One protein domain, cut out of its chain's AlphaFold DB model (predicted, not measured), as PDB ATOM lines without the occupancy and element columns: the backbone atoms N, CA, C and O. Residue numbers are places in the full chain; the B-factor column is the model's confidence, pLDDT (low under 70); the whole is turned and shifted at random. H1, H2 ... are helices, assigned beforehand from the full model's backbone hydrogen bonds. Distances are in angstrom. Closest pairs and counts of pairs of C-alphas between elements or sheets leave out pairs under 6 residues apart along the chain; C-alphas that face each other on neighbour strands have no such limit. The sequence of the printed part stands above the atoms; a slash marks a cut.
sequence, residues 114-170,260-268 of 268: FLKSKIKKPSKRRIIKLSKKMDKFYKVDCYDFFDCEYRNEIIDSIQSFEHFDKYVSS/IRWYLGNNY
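This is residues 114 to 170 and 260 to 268 of the 268 residues of an uncharacterized protein of Flavobacteria bacterium BAL38 (UniProt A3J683). Look for three helices grouped at the middle, H2, H3 and H5, with H3 running along the longest axis and H2 crossing it near its later half. H1 and H4 lie near each other at one end, and at the other end a long loop leads out to residues 143 to 150, which stick out. The printed part has 66 residues with five named helices, H1 to H5 in order, and no named strand: all helix. It is only just compact, close to loose, with a radius of gyration of the C-alphas of 12.5 A, and spans 42 by 21 by 19 A.

Find C-alpha 114 at (173.444, 178.749, 169.581), where H1, residues 114 to 118, begins. Go on to H2, residues 124 to 131, 10.6 A long, and to H3, residues 148 to 160, 18.3 A long, from C-alpha 148 at (177.913, 163.684, 140.323). H4 is residues 164 to 170, and H5, residues 260 to 266, ends at C-alpha 266 at (187.419, 177.621, 151.725).

H2 and H3 touch, about perpendicular at 79 degrees, H3 with residues 155 to 159 alone; their closest C-alphas, Lys 124 and Ile 155, are 6.5 A apart. H2 touches H5 at C-alphas Ile 127 and Ile 260, the closest, 6.8 A apart. H5 is close but not clearly touching H4. H1 and H3 are apart. In H1 to H5 every O i to N i+4 pair is within hydrogen-bond range.

The farthest C-alphas, Phe 114 and Asp 144, are 42.1 A apart. Residues 171 to 259 are not printed, a gap of 13.6 A between C-alphas 170 and 260. The link from H2 to H3 is long, and pLDDT is under 70 at residues 134 to 149 and 268.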
ATOM      1  N   PHE A 114     174.505 177.747 169.641       87.88
ATOM      2  CA  PHE A 114     173.444 178.749 169.581       87.88
ATOM      3  C   PHE A 114     172.965 178.972 168.145       87.88
ATOM      4  O   PHE A 114     171.772 178.850 167.874       87.88
ATOM      5  N   LEU A 115     173.877 179.243 167.208       86.88
ATOM      6  CA  LEU A 115     173.517 179.507 165.815       86.88
ATOM      7  C   LEU A 115     172.858 178.291 165.159       86.88
ATOM      8  O   LEU A 115     171.814 178.443 164.520       86.88
ATOM      9  N   LYS A 116     173.388 177.082 165.385       86.50
ATOM     10  CA  LYS A 116     172.812 175.829 164.877       86.50
ATOM     11  C   LYS A 116     171.393 175.599 165.402       86.50
ATOM     12  O   LYS A 116     170.548 175.138 164.645       86.50
ATOM     13  N   SER A 117     171.093 175.997 166.644       87.94
ATOM     14  CA  SER A 117     169.730 175.917 167.199       87.94
ATOM     15  C   SER A 117     168.723 176.872 166.534       87.94
ATOM     16  O   SER A 117     167.515 176.657 166.620       87.94
ATOM     17  N   LYS A 118     169.201 177.935 165.871       86.44
ATOM     18  CA  LYS A 118     168.366 178.981 165.250       86.44
ATOM     19  C   LYS A 118     168.206 178.824 163.738       86.44
ATOM     20  O   LYS A 118     167.270 179.383 163.160       86.44
ATOM     21  N   ILE A 119     169.085 178.066 163.087       87.50
ATOM     22  CA  ILE A 119     169.066 177.855 161.637       87.50
ATOM     23  C   ILE A 119     168.490 176.487 161.273       87.50
ATOM     24  O   ILE A 119     168.652 175.500 161.981       87.50
ATOM     25  N   LYS A 120     167.805 176.422 160.129       88.00
ATOM     26  CA  LYS A 120     167.305 175.161 159.570       88.00
ATOM     27  C   LYS A 120     168.315 174.597 158.580       88.00
ATOM     28  O   LYS A 120     168.957 175.368 157.865       88.00
ATOM     29  N   LYS A 121     168.373 173.265 158.480       91.25
ATOM     30  CA  LYS A 121     169.105 172.553 157.424       91.25
ATOM     31  C   LYS A 121     168.757 173.153 156.046       91.25
ATOM     32  O   LYS A 121     167.566 173.258 155.722       91.25
ATOM     33  N   PRO A 122     169.748 173.603 155.253       91.62
ATOM     34  CA  PRO A 122     169.485 174.173 153.937       91.62
ATOM     35  C   PRO A 122     168.951 173.109 152.977       91.62
ATOM     36  O   PRO A 122     169.320 171.944 153.047       91.62
ATOM     37  N   SER A 123     168.084 173.502 152.043       92.00
ATOM     38  CA  SER A 123     167.633 172.585 150.994       92.00
ATOM     39  C   SER A 123     168.674 172.468 149.881       92.00
ATOM     40  O   SER A 123     169.325 173.456 149.529       92.00
ATOM     41  N   LYS A 124     168.754 171.294 149.239       89.44
ATOM     42  CA  LYS A 124     169.569 171.062 148.029       89.44
ATOM     43  C   LYS A 124     169.373 172.168 146.984       89.44
ATOM     44  O   LYS A 124     170.338 172.736 146.484       89.44
ATOM     45  N   ARG A 125     168.119 172.566 146.729       88.56
ATOM     46  CA  ARG A 125     167.774 173.658 145.798       88.56
ATOM     47  C   ARG A 125     168.392 175.005 146.196       88.56
ATOM     48  O   ARG A 125     168.821 175.750 145.316       88.56
ATOM     49  N   ARG A 126     168.427 175.340 147.492       88.94
ATOM     50  CA  ARG A 126     169.033 176.587 147.993       88.94
ATOM     51  C   ARG A 126     170.548 176.579 147.797       88.94
ATOM     52  O   ARG A 126     171.074 177.579 147.318       88.94
ATOM     53  N   ILE A 127     171.201 175.454 148.096       88.25
ATOM     54  CA  ILE A 127     172.648 175.267 147.912       88.25
ATOM     55  C   ILE A 127     173.001 175.445 146.435       88.25
ATOM     56  O   ILE A 127     173.725 176.376 146.105       88.25
ATOM     57  N   ILE A 128     172.361 174.680 145.538       83.81
ATOM     58  CA  ILE A 128     172.543 174.787 144.077       83.81
ATOM     59  C   ILE A 128     172.410 176.243 143.602       83.81
ATOM     60  O   ILE A 128     173.233 176.737 142.833       83.81
ATOM     61  N   LYS A 129     171.367 176.951 144.058       86.06
ATOM     62  CA  LYS A 129     171.106 178.341 143.659       86.06
ATOM     63  C   LYS A 129     172.232 179.293 144.077       86.06
ATOM     64  O   LYS A 129     172.513 180.233 143.337       86.06
ATOM     65  N   LEU A 130     172.818 179.106 145.257       83.88
ATOM     66  CA  LEU A 130     173.924 179.937 145.738       83.88
ATOM     67  C   LEU A 130     175.236 179.578 145.047       83.88
ATOM     68  O   LEU A 130     175.941 180.483 144.614       83.88
ATOM     69  N   SER A 131     175.512 178.287 144.862       79.06
ATOM     70  CA  SER A 131     176.711 177.810 144.176       79.06
ATOM     71  C   SER A 131     176.795 178.321 142.734       79.06
ATOM     72  O   SER A 131     177.844 178.807 142.323       79.06
ATOM     73  N   LYS A 132     175.675 178.325 141.991       76.25
ATOM     74  CA  LYS A 132     175.609 178.887 140.626       76.25
ATOM     75  C   LYS A 132     176.007 180.363 140.542       76.25
ATOM     76  O   LYS A 132     176.460 180.802 139.497       76.25
ATOM     77  N   LYS A 133     175.835 181.141 141.616       74.25
ATOM     78  CA  LYS A 133     176.224 182.562 141.638       74.25
ATOM     79  C   LYS A 133     177.713 182.782 141.891       74.25
ATOM     80  O   LYS A 133     178.189 183.882 141.653       74.25
ATOM     81  N   MET A 134     178.410 181.785 142.431       69.38
ATOM     82  CA  MET A 134     179.829 181.887 142.782       69.38
ATOM     83  C   MET A 134     180.756 181.386 141.672       69.38
ATOM     84  O   MET A 134     181.967 181.482 141.830       69.38
ATOM     85  N   ASP A 135     180.191 180.892 140.564       57.50
ATOM     86  CA  ASP A 135     180.836 180.517 139.295       57.50
ATOM     87  C   ASP A 135     181.909 179.410 139.346       57.50
ATOM     88  O   ASP A 135     182.042 178.663 138.382       57.50
ATOM     89  N   LYS A 136     182.621 179.221 140.462       56.28
ATOM     90  CA  LYS A 136     183.709 178.241 140.597       56.28
ATOM     91  C   LYS A 136     183.248 176.783 140.616       56.28
ATOM     92  O   LYS A 136     183.981 175.919 140.166       56.28
ATOM     93  N   PHE A 137     182.042 176.506 141.118       56.22
ATOM     94  CA  PHE A 137     181.608 175.136 141.432       56.22
ATOM     95  C   PHE A 137     180.595 174.535 140.438       56.22
ATOM     96  O   PHE A 137     180.311 173.346 140.474       56.22
ATOM     97  N   TYR A 138     179.981 175.367 139.590       55.53
ATOM     98  CA  TYR A 138     178.829 174.987 138.750       55.53
ATOM     99  C   TYR A 138     178.995 175.319 137.264       55.53
ATOM    100  O   TYR A 138     178.059 175.093 136.503       55.53
ATOM    101  N   LYS A 139     180.148 175.869 136.862       51.97
ATOM    102  CA  LYS A 139     180.500 176.082 135.449       51.97
ATOM    103  C   LYS A 139     181.040 174.835 134.757       51.97
ATOM    104  O   LYS A 139     181.176 174.847 133.541       51.97
ATOM    105  N   VAL A 140     181.322 173.774 135.504       46.69
ATOM    106  CA  VAL A 140     181.520 172.459 134.907       46.69
ATOM    107  C   VAL A 140     180.146 171.813 134.886       46.69
ATOM    108  O   VAL A 140     179.666 171.303 135.900       46.69
ATOM    109  N   ASP A 141     179.458 171.944 133.752       47.12
ATOM    110  CA  ASP A 141     178.324 171.077 133.477       47.12
ATOM    111  C   ASP A 141     178.777 169.630 133.699       47.12
ATOM    112  O   ASP A 141     179.940 169.298 133.468       47.12
ATOM    113  N   CYS A 142     177.879 168.776 134.189       52.28
ATOM    114  CA  CYS A 142     178.118 167.343 134.362       52.28
ATOM    115  C   CYS A 142     178.250 166.644 132.990       52.28
ATOM    116  O   CYS A 142     177.488 165.734 132.687       52.28
ATOM    117  N   TYR A 143     179.170 167.119 132.154       45.22
ATOM    118  CA  TYR A 143     179.629 166.495 130.933       45.22
ATOM    119  C   TYR A 143     180.981 165.849 131.245       45.22
ATOM    120  O   TYR A 143     182.022 166.490 131.393       45.22
ATOM    121  N   ASP A 144     180.873 164.542 131.437       45.72
ATOM    122  CA  ASP A 144     181.870 163.502 131.209       45.72
ATOM    123  C   ASP A 144     183.105 163.387 132.117       45.72
ATOM    124  O   ASP A 144     183.695 162.313 132.111       45.72
ATOM    125  N   PHE A 145     183.468 164.360 132.967       43.38
ATOM    126  CA  PHE A 145     184.639 164.182 133.866       43.38
ATOM    127  C   PHE A 145     184.545 164.791 135.280       43.38
ATOM    128  O   PHE A 145     185.523 164.739 136.026       43.38
ATOM    129  N   PHE A 146     183.393 165.332 135.696       49.22
ATOM    130  CA  PHE A 146     183.173 165.804 137.075       49.22
ATOM    131  C   PHE A 146     182.052 165.020 137.759       49.22
ATOM    132  O   PHE A 146     180.899 165.034 137.322       49.22
ATOM    133  N   ASP A 147     182.420 164.338 138.839       59.56
ATOM    134  CA  ASP A 147     181.623 163.305 139.479       59.56
ATOM    135  C   ASP A 147     180.347 163.867 140.132       59.56
ATOM    136  O   ASP A 147     180.374 164.740 141.012       59.56
ATOM    137  N   CYS A 148     179.191 163.367 139.691       66.50
ATOM    138  CA  CYS A 148     177.913 163.684 140.323       66.50
ATOM    139  C   CYS A 148     177.885 163.225 141.787       66.50
ATOM    140  O   CYS A 148     177.170 163.839 142.587       66.50
ATOM    141  N   GLU A 149     178.656 162.188 142.135       69.19
ATOM    142  CA  GLU A 149     178.819 161.710 143.508       69.19
ATOM    143  C   GLU A 149     179.498 162.774 144.366       69.19
ATOM    144  O   GLU A 149     178.889 163.245 145.325       69.19
ATOM    145  N   TYR A 150     180.646 163.295 143.929       75.31
ATOM    146  CA  TYR A 150     181.353 164.380 144.614       75.31
ATOM    147  C   TYR A 150     180.468 165.613 144.827       75.31
ATOM    148  O   TYR A 150     180.403 166.199 145.906       75.31
ATOM    149  N   ARG A 151     179.676 166.001 143.821       77.25
ATOM    150  CA  ARG A 151     178.716 167.107 143.975       77.25
ATOM    151  C   ARG A 151     177.649 166.822 145.039       77.25
ATOM    152  O   ARG A 151     177.203 167.758 145.712       77.25
ATOM    153  N   ASN A 152     177.179 165.581 145.150       83.06
ATOM    154  CA  ASN A 152     176.209 165.192 146.170       83.06
ATOM    155  C   ASN A 152     176.848 165.165 147.562       83.06
ATOM    156  O   ASN A 152     176.239 165.719 148.475       83.06
ATOM    157  N   GLU A 153     178.078 164.663 147.697       85.62
ATOM    158  CA  GLU A 153     178.840 164.685 148.955       85.62
ATOM    159  C   GLU A 153     178.929 166.103 149.521       85.62
ATOM    160  O   GLU A 153     178.557 166.352 150.662       85.62
ATOM    161  N   ILE A 154     179.281 167.079 148.686       85.62
ATOM    162  CA  ILE A 154     179.397 168.487 149.093       85.62
ATOM    163  C   ILE A 154     178.061 169.058 149.549       85.62
ATOM    164  O   ILE A 154     177.971 169.808 150.526       85.62
ATOM    165  N   ILE A 155     176.993 168.728 148.822       88.56
ATOM    166  CA  ILE A 155     175.643 169.136 149.198       88.56
ATOM    167  C   ILE A 155     175.280 168.537 150.559       88.56
ATOM    168  O   ILE A 155     174.687 169.246 151.376       88.56
ATOM    169  N   ASP A 156     175.642 167.283 150.812       90.75
ATOM    170  CA  ASP A 156     175.348 166.573 152.052       90.75
ATOM    171  C   ASP A 156     176.190 167.091 153.230       90.75
ATOM    172  O   ASP A 156     175.645 167.324 154.316       90.75
ATOM    173  N   SER A 157     177.462 167.421 153.006       91.69
ATOM    174  CA  SER A 157     178.341 168.110 153.957       91.69
ATOM    175  C   SER A 157     177.793 169.477 154.370       91.69
ATOM    176  O   SER A 157     177.620 169.771 155.556       91.69
ATOM    177  N   ILE A 158     177.393 170.305 153.402       91.50
ATOM    178  CA  ILE A 158     176.757 171.602 153.678       91.50
ATOM    179  C   ILE A 158     175.431 171.413 154.432       91.50
ATOM    180  O   ILE A 158     175.093 172.171 155.344       91.50
ATOM    181  N   GLN A 159     174.640 170.409 154.055       93.50
ATOM    182  CA  GLN A 159     173.363 170.112 154.701       93.50
ATOM    183  C   GLN A 159     173.506 169.626 156.145       93.50
ATOM    184  O   GLN A 159     172.625 169.897 156.967       93.50
ATOM    185  N   SER A 160     174.571 168.887 156.445       93.25
ATOM    186  CA  SER A 160     174.885 168.390 157.785       93.25
ATOM    187  C   SER A 160     175.563 169.445 158.669       93.25
ATOM    188  O   SER A 160     175.690 169.237 159.881       93.25
ATOM    189  N   PHE A 161     175.879 170.617 158.099       92.88
ATOM    190  CA  PHE A 161     176.648 171.687 158.732       92.88
ATOM    191  C   PHE A 161     178.080 171.261 159.081       92.88
ATOM    192  O   PHE A 161     178.611 171.646 160.127       92.88
ATOM    193  N   GLU A 162     178.707 170.466 158.217       92.69
ATOM    194  CA  GLU A 162     180.115 170.110 158.345       92.69
ATOM    195  C   GLU A 162     180.997 171.373 158.342       92.69
ATOM    196  O   GLU A 162     180.827 172.272 157.520       92.69
ATOM    197  N   HIS A 163     181.922 171.494 159.296       91.62
ATOM    198  CA  HIS A 163     182.772 172.685 159.480       91.62
ATOM    199  C   HIS A 163     182.033 173.993 159.825       91.62
ATOM    200  O   HIS A 163     182.605 175.081 159.723       91.62
ATOM    201  N   PHE A 164     180.767 173.935 160.250       91.06
ATOM    202  CA  PHE A 164     180.044 175.142 160.666       91.06
ATOM    203  C   PHE A 164     180.666 175.802 161.911       91.06
ATOM    204  O   PHE A 164     180.612 177.017 162.058       91.06
ATOM    205  N   ASP A 165     181.321 175.031 162.776       90.81
ATOM    206  CA  ASP A 165     182.147 175.513 163.888       90.81
ATOM    207  C   ASP A 165     183.344 176.361 163.419       90.81
ATOM    208  O   ASP A 165     183.576 177.453 163.954       90.81
ATOM    209  N   LYS A 166     184.052 175.910 162.375       90.19
ATOM    210  CA  LYS A 166     185.152 176.657 161.745       90.19
ATOM    211  C   LYS A 166     184.643 177.956 161.127       90.19
ATOM    212  O   LYS A 166     185.230 179.013 161.349       90.19
ATOM    213  N   TYR A 167     183.509 177.896 160.426       89.31
ATOM    214  CA  TYR A 167     182.848 179.085 159.891       89.31
ATOM    215  C   TYR A 167     182.508 180.094 160.996       89.31
ATOM    216  O   TYR A 167     182.906 181.252 160.892       89.31
ATOM    217  N   VAL A 168     181.837 179.667 162.073       86.69
ATOM    218  CA  VAL A 168     181.471 180.557 163.191       86.69
ATOM    219  C   VAL A 168     182.714 181.181 163.825       86.69
ATOM    220  O   VAL A 168     182.722 182.377 164.106       86.69
ATOM    221  N   SER A 169     183.785 180.406 163.986       83.25
ATOM    222  CA  SER A 169     185.061 180.910 164.505       83.25
ATOM    223  C   SER A 169     185.694 181.958 163.581       83.25
ATOM    224  O   SER A 169     186.256 182.932 164.072       83.25
ATOM    225  N   SER A 170     185.552 181.806 162.259       81.38
ATOM    226  CA  SER A 170     186.114 182.738 161.267       81.38
ATOM    227  C   SER A 170     185.438 184.116 161.236       81.38
ATOM    228  O   SER A 170     186.052 185.084 160.796       81.38
ATOM    229  N   ILE A 260     177.103 178.661 153.524       89.31
ATOM    230  CA  ILE A 260     177.175 177.991 152.214       89.31
ATOM    231  C   ILE A 260     178.263 178.640 151.351       89.31
ATOM    232  O   ILE A 260     179.080 177.934 150.766       89.31
ATOM    233  N   ARG A 261     178.303 179.977 151.281       88.12
ATOM    234  CA  ARG A 261     179.327 180.695 150.503       88.12
ATOM    235  C   ARG A 261     180.731 180.474 151.055       88.12
ATOM    236  O   ARG A 261     181.654 180.256 150.280       88.12
ATOM    237  N   TRP A 262     180.885 180.528 152.374       89.06
ATOM    238  CA  TRP A 262     182.161 180.288 153.035       89.06
ATOM    239  C   TRP A 262     182.662 178.869 152.770       89.06
ATOM    240  O   TRP A 262     183.811 178.704 152.369       89.06
ATOM    241  N   TYR A 263     181.795 177.865 152.921       89.69
ATOM    242  CA  TYR A 263     182.138 176.458 152.726       89.69
ATOM    243  C   TYR A 263     182.645 176.219 151.301       89.69
ATOM    244  O   TYR A 263     183.725 175.663 151.124       89.69
ATOM    245  N   LEU A 264     181.915 176.740 150.307       85.12
ATOM    246  CA  LEU A 264     182.249 176.639 148.883       85.12
ATOM    247  C   LEU A 264     183.519 177.394 148.466       85.12
ATOM    248  O   LEU A 264     184.001 177.151 147.369       85.12
ATOM    249  N   GLY A 265     184.003 178.346 149.270       82.62
ATOM    250  CA  GLY A 265     185.196 179.139 148.951       82.62
ATOM    251  C   GLY A 265     186.435 178.821 149.789       82.62
ATOM    252  O   GLY A 265     187.477 179.415 149.535       82.62
ATOM    253  N   ASN A 266     186.314 177.975 150.819       81.94
ATOM    254  CA  ASN A 266     187.419 177.621 151.725       81.94
ATOM    255  C   ASN A 266     187.717 176.122 151.765       81.94
ATOM    256  O   ASN A 266     188.780 175.735 152.237       81.94
ATOM    257  N   ASN A 267     186.786 175.280 151.317       71.44
ATOM    258  CA  ASN A 267     186.996 173.834 151.225       71.44
ATOM    259  C   ASN A 267     187.102 173.371 149.758       71.44
ATOM    260  O   ASN A 267     187.254 172.176 149.526       71.44
ATOM    261  N   TYR A 268     187.049 174.324 148.809       58.19
ATOM    262  CA  TYR A 268     187.216 174.190 147.354       58.19
ATOM    263  C   TYR A 268     187.731 175.515 146.771       58.19
ATOM    264  O   TYR A 268     188.359 175.488 145.690       58.19
TER     265      TYR A 268